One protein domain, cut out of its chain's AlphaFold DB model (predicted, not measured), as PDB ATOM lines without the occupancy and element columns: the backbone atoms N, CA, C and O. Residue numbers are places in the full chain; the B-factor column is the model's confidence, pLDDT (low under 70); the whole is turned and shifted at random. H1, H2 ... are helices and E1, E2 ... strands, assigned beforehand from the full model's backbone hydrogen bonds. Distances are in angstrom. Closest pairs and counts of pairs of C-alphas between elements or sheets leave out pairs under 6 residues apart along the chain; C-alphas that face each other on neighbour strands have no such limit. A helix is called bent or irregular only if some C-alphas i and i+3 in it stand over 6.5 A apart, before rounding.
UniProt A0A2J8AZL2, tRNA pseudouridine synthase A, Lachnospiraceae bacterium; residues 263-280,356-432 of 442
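What this domain is: This is residues 263 to 280 and 356 to 432 of the 442 residues of the protein "tRNA pseudouridine synthase A" of Lachnospiraceae bacterium (UniProt A0A2J8AZL2). A strongly twisted sheet of six strands makes a wall, with one long helix, H1, over one face of it. A short helix, H2, lies off the sheet at one end of the longest axis, and the long link of residues 394 to 408 leads from E4 round to the edge strand E5. The printed part has 95 residues, with named elements in the order E1, E2, E3, H1, E4, E5, E6, H2. The mixed sheet runs E1, E2, E3, E4, E6, E5, with E3 and E4 parallel and the other neighbours antiparallel; the class is mixed, helices and strands. The whole is compact, with a radius of gyration of the C-alphas of 12.7 A, yet elongated, spanning 43 by 27 by 24 A.

How they stand to each other: Start with E1, residues 263 to 266, and E2, residues 270 to 277, an antiparallel hairpin where N 265 and O 272 are 3.0 A apart. Next, E3, residues 357 to 365, is antiparallel to E2, with N 273 and O 361 at 2.9 A. H1, residues 367 to 383, is on the sheet, and its closest C-alphas to E3 are those of Gly 358 and Leu 381, 6.8 A apart. E4, residues 389 to 393, is parallel to E3 at 22 degrees, with N 362 and O 392 at 2.9 A. E3, H1 and E4 form a strand-helix-strand unit, two parallel neighbour strands with a helix between, and its crossover is right-handed. E5, residues 409 to 413, and E6, residues 420 to 424, form a hairpin, with N 412 and O 421 at 2.8 A. E6 is antiparallel to E4, with N 391 and O 420 at 2.8 A. H2, residues 428 to 432, is not on the sheet and is apart from H1. Every O i to N i+4 pair is within hydrogen-bond range in H2, and 11 of 13 are in H1.

Where its parts are: Find C-alpha 263 at (107.512, 252.699, 304.254), where E1 begins its 10.1 A. E2 and E3 each measure 22.9 A. Look for C-alpha 367 at (93.189, 268.032, 297.718); from there H1 runs 24.9 A, irregular where C-alphas 368 and 371 are 7.5 A apart. E4 measures 13.5 A, E5 13.2 A and E6 13.4 A. H2, 6.4 A long, ends at C-alpha 432, (91.225, 240.465, 275.610).

The domain as a whole: The two C-alphas farthest apart, those of Glu 268 and Thr 432, are 43.2 A from each other. Residues 281 to 355 are not printed, and C-alphas 280 and 356 stand 10.6 A apart across the cut. The link from E4 to E5 is long. Look in the B-factor column for pLDDT under 70 at residues 279 to 280, 356, 384 to 385 and 426 to 432; the mean of the printed part is 80.5.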
ATOM      1  N   GLN A 263     107.032 251.340 304.452       77.56
ATOM      2  CA  GLN A 263     107.512 252.699 304.254       77.56
ATOM      3  C   GLN A 263     106.445 253.665 304.743       77.56
ATOM      4  O   GLN A 263     105.309 253.648 304.277       77.56
ATOM      5  N   GLU A 264     106.836 254.510 305.681       83.44
ATOM      6  CA  GLU A 264     105.988 255.532 306.271       83.44
ATOM      7  C   GLU A 264     106.577 256.885 305.888       83.44
ATOM      8  O   GLU A 264     107.782 257.101 306.033       83.44
ATOM      9  N   VAL A 265     105.747 257.750 305.314       81.62
ATOM     10  CA  VAL A 265     106.148 259.086 304.876       81.62
ATOM     11  C   VAL A 265     105.253 260.098 305.556       81.62
ATOM     12  O   VAL A 265     104.030 259.981 305.520       81.62
ATOM     13  N   GLU A 266     105.891 261.093 306.157       81.44
ATOM     14  CA  GLU A 266     105.250 262.244 306.774       81.44
ATOM     15  C   GLU A 266     105.913 263.506 306.220       81.44
ATOM     16  O   GLU A 266     107.134 263.672 306.299       81.44
ATOM     17  N   SER A 267     105.106 264.369 305.617       76.38
ATOM     18  CA  SER A 267     105.470 265.708 305.170       76.38
ATOM     19  C   SER A 267     104.376 266.695 305.590       76.38
ATOM     20  O   SER A 267     103.349 266.305 306.147       76.38
ATOM     21  N   GLU A 268     104.610 267.985 305.347       73.44
ATOM     22  CA  GLU A 268     103.615 269.037 305.599       73.44
ATOM     23  C   GLU A 268     102.390 268.903 304.679       73.44
ATOM     24  O   GLU A 268     101.277 269.207 305.090       73.44
ATOM     25  N   ASP A 269     102.595 268.387 303.464       75.12
ATOM     26  CA  ASP A 269     101.570 268.314 302.420       75.12
ATOM     27  C   ASP A 269     100.844 266.948 302.387       75.12
ATOM     28  O   ASP A 269      99.723 266.839 301.873       75.12
ATOM     29  N   TRP A 270     101.475 265.879 302.896       86.00
ATOM     30  CA  TRP A 270     100.897 264.531 302.916       86.00
ATOM     31  C   TRP A 270     101.525 263.584 303.951       86.00
ATOM     32  O   TRP A 270     102.708 263.637 304.280       86.00
ATOM     33  N   SER A 271     100.728 262.614 304.396       86.31
ATOM     34  CA  SER A 271     101.157 261.465 305.189       86.31
ATOM     35  C   SER A 271     100.548 260.183 304.630       86.31
ATOM     36  O   SER A 271      99.335 260.090 304.412       86.31
ATOM     37  N   TYR A 272     101.384 259.172 304.400       87.44
ATOM     38  CA  TYR A 272     100.938 257.875 303.901       87.44
ATOM     39  C   TYR A 272     101.823 256.725 304.384       87.44
ATOM     40  O   TYR A 272     102.964 256.896 304.815       87.44
ATOM     41  N   LEU A 273     101.268 255.524 304.279       85.50
ATOM     42  CA  LEU A 273     101.908 254.266 304.625       85.50
ATOM     43  C   LEU A 273     101.795 253.302 303.441       85.50
ATOM     44  O   LEU A 273     100.694 253.035 302.959       85.50
ATOM     45  N   VAL A 274     102.933 252.774 303.001       81.06
ATOM     46  CA  VAL A 274     103.038 251.701 302.007       81.06
ATOM     47  C   VAL A 274     103.554 250.448 302.700       81.06
ATOM     48  O   VAL A 274     104.635 250.459 303.289       81.06
ATOM     49  N   GLU A 275     102.814 249.352 302.599       83.31
ATOM     50  CA  GLU A 275     103.196 248.049 303.145       83.31
ATOM     51  C   GLU A 275     103.237 246.987 302.047       83.31
ATOM     52  O   GLU A 275     102.379 246.942 301.166       83.31
ATOM     53  N   ARG A 276     104.236 246.106 302.112       77.56
ATOM     54  CA  ARG A 276     104.369 244.932 301.249       77.56
ATOM     55  C   ARG A 276     104.194 243.687 302.099       77.56
ATOM     56  O   ARG A 276     105.057 243.354 302.910       77.56
ATOM     57  N   ARG A 277     103.091 242.980 301.894       77.44
ATOM     58  CA  ARG A 277     102.774 241.726 302.589       77.44
ATOM     59  C   ARG A 277     102.132 240.748 301.612       77.44
ATOM     60  O   ARG A 277     101.777 241.128 300.497       77.44
ATOM     61  N   GLN A 278     102.035 239.479 301.997       71.75
ATOM     62  CA  GLN A 278     101.242 238.541 301.208       71.75
ATOM     63  C   GLN A 278      99.769 238.984 301.217       71.75
ATOM     64  O   GLN A 278      99.314 239.521 302.233       71.75
ATOM     65  N   PRO A 279      99.043 238.836 300.097       62.09
ATOM     66  CA  PRO A 279      97.615 239.115 300.069       62.09
ATOM     67  C   PRO A 279      96.900 238.251 301.119       62.09
ATOM     68  O   PRO A 279      97.151 237.053 301.232       62.09
ATOM     69  N   GLU A 280      96.034 238.867 301.927       55.41
ATOM     70  CA  GLU A 280      95.175 238.142 302.868       55.41
ATOM     71  C   GLU A 280      94.166 237.330 302.041       55.41
ATOM     72  O   GLU A 280      93.176 237.888 301.573       55.41
ATOM     73  N   LYS A 356     104.570 239.513 296.367       69.44
ATOM     74  CA  LYS A 356     104.029 240.371 297.448       69.44
ATOM     75  C   LYS A 356     103.026 241.395 296.894       69.44
ATOM     76  O   LYS A 356     103.296 242.006 295.859       69.44
ATOM     77  N   ALA A 357     101.906 241.598 297.591       81.56
ATOM     78  CA  ALA A 357     100.929 242.648 297.305       81.56
ATOM     79  C   ALA A 357     101.318 243.959 298.013       81.56
ATOM     80  O   ALA A 357     101.951 243.946 299.073       81.56
ATOM     81  N   GLY A 358     100.955 245.091 297.416       84.06
ATOM     82  CA  GLY A 358     101.148 246.430 297.965       84.06
ATOM     83  C   GLY A 358      99.872 246.935 298.629       84.06
ATOM     84  O   GLY A 358      98.791 246.838 298.059       84.06
ATOM     85  N   PHE A 359      99.996 247.502 299.820       87.19
ATOM     86  CA  PHE A 359      98.898 248.085 300.583       87.19
ATOM     87  C   PHE A 359      99.228 249.550 300.849       87.19
ATOM     88  O   PHE A 359     100.193 249.851 301.549       87.19
ATOM     89  N   LEU A 360      98.452 250.461 300.268       87.94
ATOM     90  CA  LEU A 360      98.627 251.901 300.400       87.94
ATOM     91  C   LEU A 360      97.521 252.486 301.281       87.94
ATOM     92  O   LEU A 360      96.333 252.361 300.986       87.94
ATOM     93  N   THR A 361      97.934 253.155 302.351       89.88
ATOM     94  CA  THR A 361      97.057 253.885 303.268       89.88
ATOM     95  C   THR A 361      97.403 255.366 303.213       89.88
ATOM     96  O   THR A 361      98.484 255.753 303.657       89.88
ATOM     97  N   ILE A 362      96.492 256.198 302.709       88.75
ATOM     98  CA  ILE A 362      96.597 257.657 302.826       88.75
ATOM     99  C   ILE A 362      96.055 258.060 304.199       88.75
ATOM    100  O   ILE A 362      94.949 257.666 304.567       88.75
ATOM    101  N   ARG A 363      96.855 258.788 304.982       88.81
ATOM    102  CA  ARG A 363      96.458 259.312 306.299       88.81
ATOM    103  C   ARG A 363      96.096 260.786 306.245       88.81
ATOM    104  O   ARG A 363      95.233 261.210 306.999       88.81
ATOM    105  N   HIS A 364      96.789 261.534 305.394       87.44
ATOM    106  CA  HIS A 364      96.553 262.947 305.145       87.44
ATOM    107  C   HIS A 364      97.073 263.294 303.751       87.44
ATOM    108  O   HIS A 364      98.157 262.840 303.379       87.44
ATOM    109  N   CYS A 365      96.336 264.081 302.978       85.06
ATOM    110  CA  CYS A 365      96.855 264.708 301.768       85.06
ATOM    111  C   CYS A 365      95.961 265.878 301.356       85.06
ATOM    112  O   CYS A 365      94.740 265.732 301.254       85.06
ATOM    113  N   ALA A 366      96.571 267.028 301.069       82.69
ATOM    114  CA  ALA A 366      95.849 268.176 300.534       82.69
ATOM    115  C   ALA A 366      95.198 267.854 299.171       82.69
ATOM    116  O   ALA A 366      95.824 267.242 298.303       82.69
ATOM    117  N   ASP A 367      93.956 268.312 298.949       81.75
ATOM    118  CA  ASP A 367      93.189 268.032 297.718       81.75
ATOM    119  C   ASP A 367      93.959 268.299 296.409       81.75
ATOM    120  O   ASP A 367      93.897 267.452 295.513       81.75
ATOM    121  N   PRO A 368      94.714 269.413 296.262       81.81
ATOM    122  CA  PRO A 368      95.446 269.690 295.025       81.81
ATOM    123  C   PRO A 368      96.530 268.653 294.699       81.81
ATOM    124  O   PRO A 368      96.861 268.456 293.530       81.81
ATOM    125  N   ASP A 369      97.078 267.988 295.717       80.62
ATOM    126  CA  ASP A 369      98.183 267.039 295.581       80.62
ATOM    127  C   ASP A 369      97.703 265.582 295.495       80.62
ATOM    128  O   ASP A 369      98.461 264.702 295.074       80.62
ATOM    129  N   TYR A 370      96.433 265.328 295.823       84.69
ATOM    130  CA  TYR A 370      95.876 263.991 296.006       84.69
ATOM    131  C   TYR A 370      96.013 263.083 294.779       84.69
ATOM    132  O   TYR A 370      96.563 261.983 294.862       84.69
ATOM    133  N   GLU A 371      95.542 263.533 293.611       85.00
ATOM    134  CA  GLU A 371      95.592 262.715 292.391       85.00
ATOM    135  C   GLU A 371      97.033 262.425 291.952       85.00
ATOM    136  O   GLU A 371      97.351 261.306 291.530       85.00
ATOM    137  N   SER A 372      97.913 263.419 292.085       81.19
ATOM    138  CA  SER A 372      99.336 263.315 291.750       81.19
ATOM    139  C   SER A 372     100.060 262.351 292.689       81.19
ATOM    140  O   SER A 372     100.856 261.524 292.232       81.19
ATOM    141  N   LEU A 373      99.757 262.419 293.988       82.88
ATOM    142  CA  LEU A 373     100.268 261.510 295.006       82.88
ATOM    143  C   LEU A 373      99.839 260.072 294.707       82.88
ATOM    144  O   LEU A 373     100.692 259.192 294.589       82.88
ATOM    145  N   LEU A 374      98.539 259.837 294.518       86.38
ATOM    146  CA  LEU A 374      98.008 258.494 294.301       86.38
ATOM    147  C   LEU A 374      98.549 257.878 293.006       86.38
ATOM    148  O   LEU A 374      99.017 256.739 293.005       86.38
ATOM    149  N   THR A 375      98.567 258.651 291.916       84.88
ATOM    150  CA  THR A 375      99.130 258.212 290.630       84.88
ATOM    151  C   THR A 375     100.599 257.825 290.777       84.88
ATOM    152  O   THR A 375     101.013 256.782 290.266       84.88
ATOM    153  N   ARG A 376     101.393 258.631 291.499       84.38
ATOM    154  CA  ARG A 376     102.810 258.351 291.756       84.38
ATOM    155  C   ARG A 376     102.996 257.055 292.540       84.38
ATOM    156  O   ARG A 376     103.770 256.212 292.098       84.38
ATOM    157  N   LEU A 377     102.298 256.896 293.663       84.31
ATOM    158  CA  LEU A 377     102.473 255.752 294.562       84.31
ATOM    159  C   LEU A 377     102.044 254.439 293.901       84.31
ATOM    160  O   LEU A 377     102.769 253.449 293.968       84.31
ATOM    161  N   ILE A 378     100.918 254.442 293.180       84.50
ATOM    162  CA  ILE A 378     100.485 253.281 292.392       84.50
ATOM    163  C   ILE A 378     101.529 252.963 291.314       84.50
ATOM    164  O   ILE A 378     101.921 251.808 291.146       84.50
ATOM    165  N   HIS A 379     102.020 253.977 290.595       82.19
ATOM    166  CA  HIS A 379     103.009 253.770 289.543       82.19
ATOM    167  C   HIS A 379     104.348 253.231 290.057       82.19
ATOM    168  O   HIS A 379     104.963 252.404 289.384       82.19
ATOM    169  N   GLU A 380     104.804 253.684 291.221       76.56
ATOM    170  CA  GLU A 380     106.028 253.204 291.865       76.56
ATOM    171  C   GLU A 380     105.921 251.717 292.222       76.56
ATOM    172  O   GLU A 380     106.756 250.924 291.791       76.56
ATOM    173  N   LEU A 381     104.821 251.311 292.860       77.56
ATOM    174  CA  LEU A 381     104.551 249.905 293.173       77.56
ATOM    175  C   LEU A 381     104.489 249.028 291.906       77.56
ATOM    176  O   LEU A 381     105.128 247.974 291.852       77.56
ATOM    177  N   TYR A 382     103.800 249.479 290.849       77.69
ATOM    178  CA  TYR A 382     103.769 248.770 289.561       77.69
ATOM    179  C   TYR A 382     105.158 248.649 288.919       77.69
ATOM    180  O   TYR A 382     105.489 247.607 288.335       77.69
ATOM    181  N   ARG A 383     105.989 249.693 289.015       71.56
ATOM    182  CA  ARG A 383     107.367 249.688 288.502       71.56
ATOM    183  C   ARG A 383     108.233 248.657 289.221       71.56
ATOM    184  O   ARG A 383     109.036 248.002 288.558       71.56
ATOM    185  N   ASP A 384     108.001 248.463 290.512       68.44
ATOM    186  CA  ASP A 384     108.711 247.489 291.343       68.44
ATOM    187  C   ASP A 384     108.138 246.065 291.241       68.44
ATOM    188  O   ASP A 384     108.506 245.167 291.996       68.44
ATOM    189  N   GLY A 385     107.265 245.829 290.254       68.81
ATOM    190  CA  GLY A 385     106.742 244.505 289.920       68.81
ATOM    191  C   GLY A 385     105.540 244.072 290.756       68.81
ATOM    192  O   GLY A 385     105.055 242.958 290.569       68.81
ATOM    193  N   ILE A 386     105.024 244.938 291.632       77.94
ATOM    194  CA  ILE A 386     103.814 244.668 292.409       77.94
ATOM    195  C   ILE A 386     102.613 244.865 291.488       77.94
ATOM    196  O   ILE A 386     102.419 245.930 290.906       77.94
ATOM    197  N   ARG A 387     101.826 243.806 291.303       81.00
ATOM    198  CA  ARG A 387     100.647 243.807 290.422       81.00
ATOM    199  C   ARG A 387      99.326 243.845 291.180       81.00
ATOM    200  O   ARG A 387      98.302 244.182 290.598       81.00
ATOM    201  N   GLU A 388      99.358 243.548 292.473       86.00
ATOM    202  CA  GLU A 388      98.214 243.681 293.364       86.00
ATOM    203  C   GLU A 388      98.444 244.854 294.303       86.00
ATOM    204  O   GLU A 388      99.306 244.786 295.177       86.00
ATOM    205  N   ILE A 389      97.709 245.946 294.091       88.25
ATOM    206  CA  ILE A 389      97.828 247.162 294.893       88.25
ATOM    207  C   ILE A 389      96.460 247.495 295.470       88.25
ATOM    208  O   ILE A 389      95.524 247.781 294.723       88.25
ATOM    209  N   TYR A 390      96.367 247.487 296.792       89.62
ATOM    210  CA  TYR A 390      95.162 247.766 297.559       89.62
ATOM    211  C   TYR A 390      95.267 249.133 298.234       89.62
ATOM    212  O   TYR A 390      96.334 249.514 298.710       89.62
ATOM    213  N   LEU A 391      94.172 249.885 298.253       91.69
ATOM    214  CA  LEU A 391      94.153 251.311 298.574       91.69
ATOM    215  C   LEU A 391      93.060 251.626 299.592       91.69
ATOM    216  O   LEU A 391      91.926 251.157 299.463       91.69
ATOM    217  N   LYS A 392      93.395 252.461 300.577       90.69
ATOM    218  CA  LYS A 392      92.426 253.108 301.462       90.69
ATOM    219  C   LYS A 392      92.873 254.523 301.815       90.69
ATOM    220  O   LYS A 392      94.069 254.805 301.887       90.69
ATOM    221  N   ASP A 393      91.897 255.378 302.065       90.12
ATOM    222  CA  ASP A 393      92.083 256.742 302.543       90.12
ATOM    223  C   ASP A 393      91.388 256.860 303.899       90.12
ATOM    224  O   ASP A 393      90.225 256.475 304.022       90.12
ATOM    225  N   LEU A 394      92.129 257.285 304.923       89.94
ATOM    226  CA  LEU A 394      91.615 257.460 306.282       89.94
ATOM    227  C   LEU A 394      91.092 258.877 306.539       89.94
ATOM    228  O   LEU A 394      90.328 259.055 307.483       89.94
ATOM    229  N   GLU A 395      91.508 259.861 305.742       89.19
ATOM    230  CA  GLU A 395      91.096 261.257 305.887       89.19
ATOM    231  C   GLU A 395      89.774 261.515 305.164       89.19
ATOM    232  O   GLU A 395      88.853 262.080 305.748       89.19
ATOM    233  N   ALA A 396      89.677 261.077 303.907       86.50
ATOM    234  CA  ALA A 396      88.514 261.315 303.055       86.50
ATOM    235  C   ALA A 396      88.228 260.095 302.153       86.50
ATOM    236  O   ALA A 396      88.560 260.100 300.960       86.50
ATOM    237  N   PRO A 397      87.622 259.015 302.690       86.69
ATOM    238  CA  PRO A 397      87.361 257.767 301.960       86.69
ATOM    239  C   PRO A 397      86.605 257.940 300.630       86.69
ATOM    240  O   PRO A 397      86.795 257.158 299.696       86.69
ATOM    241  N   GLU A 398      85.760 258.965 300.528       86.06
ATOM    242  CA  GLU A 398      84.977 259.348 299.350       86.06
ATOM    243  C   GLU A 398      85.819 259.880 298.176       86.06
ATOM    244  O   GLU A 398      85.368 259.883 297.018       86.06
ATOM    245  N   ARG A 399      87.071 260.295 298.432       86.25
ATOM    246  CA  ARG A 399      88.020 260.665 297.372       86.25
ATOM    247  C   ARG A 399      88.365 259.466 296.497       86.25
ATOM    248  O   ARG A 399      88.570 259.646 295.295       86.25
ATOM    249  N   LEU A 400      88.311 258.251 297.039       88.62
ATOM    250  CA  LEU A 400      88.431 257.003 296.287       88.62
ATOM    251  C   LEU A 400      87.055 256.520 295.800       88.62
ATOM    252  O   LEU A 400      86.015 256.863 296.353       88.62
ATOM    253  N   GLY A 401      87.026 255.750 294.713       86.88
ATOM    254  CA  GLY A 401      85.768 255.280 294.132       86.88
ATOM    255  C   GLY A 401      85.973 254.309 292.980       86.88
ATOM    256  O   GLY A 401      86.921 254.437 292.205       86.88
ATOM    257  N   VAL A 402      85.063 253.342 292.844       88.62
ATOM    258  CA  VAL A 402      85.096 252.358 291.753       88.62
ATOM    259  C   VAL A 402      84.984 253.077 290.409       88.62
ATOM    260  O   VAL A 402      84.137 253.946 290.220       88.62
ATOM    261  N   GLY A 403      85.853 252.723 289.468       85.12
ATOM    262  CA  GLY A 403      85.901 253.327 288.142       85.12
ATOM    263  C   GLY A 403      86.680 254.641 288.063       85.12
ATOM    264  O   GLY A 403      86.984 255.053 286.940       85.12
ATOM    265  N   LYS A 404      87.070 255.263 289.192       88.19
ATOM    266  CA  LYS A 404      87.975 256.427 289.183       88.19
ATOM    267  C   LYS A 404      89.325 256.046 288.570       88.19
ATOM    268  O   LYS A 404      89.783 254.904 288.684       88.19
ATOM    269  N   ILE A 405      89.931 257.003 287.873       87.19
ATOM    270  CA  ILE A 405      91.151 256.812 287.088       87.19
ATOM    271  C   ILE A 405      92.242 257.716 287.653       87.19
ATOM    272  O   ILE A 405      92.021 258.910 287.809       87.19
ATOM    273  N   TYR A 406      93.419 257.144 287.885       85.44
ATOM    274  CA  TYR A 406      94.618 257.843 288.339       85.44
ATOM    275  C   TYR A 406      95.754 257.501 287.374       85.44
ATOM    276  O   TYR A 406      96.283 256.388 287.376       85.44
ATOM    277  N   GLY A 407      96.057 258.420 286.454       83.94
ATOM    278  CA  GLY A 407      96.964 258.165 285.332       83.94
ATOM    279  C   GLY A 407      96.504 256.988 284.456       83.94
ATOM    280  O   GLY A 407      95.431 257.017 283.848       83.94
ATOM    281  N   TYR A 408      97.321 255.934 284.391       84.19
ATOM    282  CA  TYR A 408      97.025 254.714 283.626       84.19
ATOM    283  C   TYR A 408      96.233 253.669 284.423       84.19
ATOM    284  O   TYR A 408      95.892 252.622 283.877       84.19
ATOM    285  N   TYR A 409      95.906 253.945 285.685       88.69
ATOM    286  CA  TYR A 409      95.308 252.974 286.598       88.69
ATOM    287  C   TYR A 409      93.833 253.277 286.830       88.69
ATOM    288  O   TYR A 409      93.435 254.435 286.949       88.69
ATOM    289  N   ARG A 410      93.009 252.233 286.889       91.38
ATOM    290  CA  ARG A 410      91.596 252.317 287.270       91.38
ATOM    291  C   ARG A 410      91.402 251.620 288.608       91.38
ATOM    292  O   ARG A 410      91.985 250.561 288.826       91.38
ATOM    293  N   LEU A 411      90.564 252.192 289.467       91.19
ATOM    294  CA  LEU A 411      90.177 251.550 290.718       91.19
ATOM    295  C   LEU A 411      89.007 250.587 290.513       91.19
ATOM    296  O   LEU A 411      87.997 250.930 289.894       91.19
ATOM    297  N   GLU A 412      89.137 249.393 291.069       91.56
ATOM    298  CA  GLU A 412      88.091 248.378 291.174       91.56
ATOM    299  C   GLU A 412      87.762 248.146 292.655       91.56
ATOM    300  O   GLU A 412      88.561 248.476 293.536       91.56
ATOM    301  N   ALA A 413      86.569 247.623 292.942       88.06
ATOM    302  CA  ALA A 413      86.203 247.255 294.305       88.06
ATOM    303  C   ALA A 413      87.064 246.079 294.786       88.06
ATOM    304  O   ALA A 413      87.375 245.172 294.014       88.06
ATOM    305  N   SER A 414      87.415 246.086 296.066       86.75
ATOM    306  CA  SER A 414      88.117 244.995 296.733       86.75
ATOM    307  C   SER A 414      87.389 244.601 298.012       86.75
ATOM    308  O   SER A 414      86.726 245.421 298.648       86.75
ATOM    309  N   ILE A 415      87.510 243.330 298.383       76.75
ATOM    310  CA  ILE A 415      86.938 242.778 299.611       76.75
ATOM    311  C   ILE A 415      88.018 242.833 300.697       76.75
ATOM    312  O   ILE A 415      89.160 242.455 300.450       76.75
ATOM    313  N   GLY A 416      87.667 243.304 301.897       76.94
ATOM    314  CA  GLY A 416      88.563 243.339 303.058       76.94
ATOM    315  C   GLY A 416      88.846 244.749 303.581       76.94
ATOM    316  O   GLY A 416      88.107 245.692 303.310       76.94
ATOM    317  N   ALA A 417      89.930 244.896 304.351       80.88
ATOM    318  CA  ALA A 417      90.286 246.149 305.032       80.88
ATOM    319  C   ALA A 417      90.698 247.299 304.086       80.88
ATOM    320  O   ALA A 417      90.870 248.436 304.532       80.88
ATOM    321  N   PHE A 418      90.881 247.003 302.798       87.69
ATOM    322  CA  PHE A 418      91.194 247.962 301.746       87.69
ATOM    323  C   PHE A 418      90.093 247.880 300.678       87.69
ATOM    324  O   PHE A 418      90.033 246.882 299.957       87.69
ATOM    325  N   PRO A 419      89.211 248.891 300.581       84.94
ATOM    326  CA  PRO A 419      88.004 248.817 299.754       84.94
ATOM    327  C   PRO A 419      88.270 248.926 298.247       84.94
ATOM    328  O   PRO A 419      87.383 248.622 297.448       84.94
ATOM    329  N   TYR A 420      89.474 249.341 297.841       90.75
ATOM    330  CA  TYR A 420      89.815 249.558 296.437       90.75
ATOM    331  C   TYR A 420      91.091 248.823 296.035       90.75
ATOM    332  O   TYR A 420      92.041 248.730 296.813       90.75
ATOM    333  N   ARG A 421      91.132 248.358 294.785       91.62
ATOM    334  CA  ARG A 421      92.309 247.773 294.129       91.62
ATOM    335  C   ARG A 421      92.636 248.551 292.857       91.62
ATOM    336  O   ARG A 421      91.738 248.826 292.065       91.62
ATOM    337  N   ALA A 422      93.901 248.908 292.647       90.19
ATOM    338  CA  ALA A 422      94.346 249.527 291.399       90.19
ATOM    339  C   ALA A 422      94.641 248.469 290.333       90.19
ATOM    340  O   ALA A 422      95.280 247.458 290.617       90.19
ATOM    341  N   VAL A 423      94.199 248.736 289.104       87.69
ATOM    342  CA  VAL A 423      94.431 247.885 287.932       87.69
ATOM    343  C   VAL A 423      94.980 248.726 286.782       87.69
ATOM    344  O   VAL A 423      94.394 249.752 286.421       87.69
ATOM    345  N   ASP A 424      96.094 248.296 286.189       84.38
ATOM    346  CA  ASP A 424      96.675 248.923 285.000       84.38
ATOM    347  C   ASP A 424      95.749 248.735 283.787       84.38
ATOM    348  O   ASP A 424      95.426 247.622 283.362       84.38
ATOM    349  N   ARG A 425      95.303 249.851 283.202       80.19
ATOM    350  CA  ARG A 425      94.396 249.850 282.046       80.19
ATOM    351  C   ARG A 425      95.064 249.323 280.775       80.19
ATOM    352  O   ARG A 425      94.351 248.943 279.846       80.19
ATOM    353  N   SER A 426      96.395 249.329 280.702       66.00
ATOM    354  CA  SER A 426      97.154 248.842 279.550       66.00
ATOM    355  C   SER A 426      97.271 247.313 279.518       66.00
ATOM    356  O   SER A 426      97.284 246.738 278.427       66.00
ATOM    357  N   GLU A 427      97.246 246.644 280.676       56.28
ATOM    358  CA  GLU A 427      97.334 245.179 280.774       56.28
ATOM    359  C   GLU A 427      96.041 244.486 280.288       56.28
ATOM    360  O   GLU A 427      96.116 243.449 279.627       56.28
ATOM    361  N   LYS A 428      94.859 245.113 280.437       46.88
ATOM    362  CA  LYS A 428      93.586 244.552 279.926       46.88
ATOM    363  C   LYS A 428      93.531 244.394 278.399       46.88
ATOM    364  O   LYS A 428      92.817 243.525 277.916       46.88
ATOM    365  N   ARG A 429      94.317 245.148 277.613       39.12
ATOM    366  CA  ARG A 429      94.402 244.926 276.151       39.12
ATOM    367  C   ARG A 429      95.111 243.616 275.782       39.12
ATOM    368  O   ARG A 429      94.880 243.106 274.689       39.12
ATOM    369  N   ALA A 430      95.954 243.071 276.659       36.09
ATOM    370  CA  ALA A 430      96.689 241.834 276.399       36.09
ATOM    371  C   ALA A 430      95.873 240.573 276.733       36.09
ATOM    372  O   ALA A 430      96.038 239.553 276.065       36.09
ATOM    373  N   GLU A 431      94.965 240.641 277.709       36.22
ATOM    374  CA  GLU A 431      94.065 239.529 278.048       36.22
ATOM    375  C   GLU A 431      92.901 239.406 277.059       36.22
ATOM    376  O   GLU A 431      92.639 238.310 276.568       36.22
ATOM    377  N   THR A 432      92.298 240.520 276.623       35.59
ATOM    378  CA  THR A 432      91.225 240.465 275.610       35.59
ATOM    379  C   THR A 432      91.729 239.969 274.245       35.59
ATOM    380  O   THR A 432      90.980 239.326 273.512       35.59
TER     381      THR A 432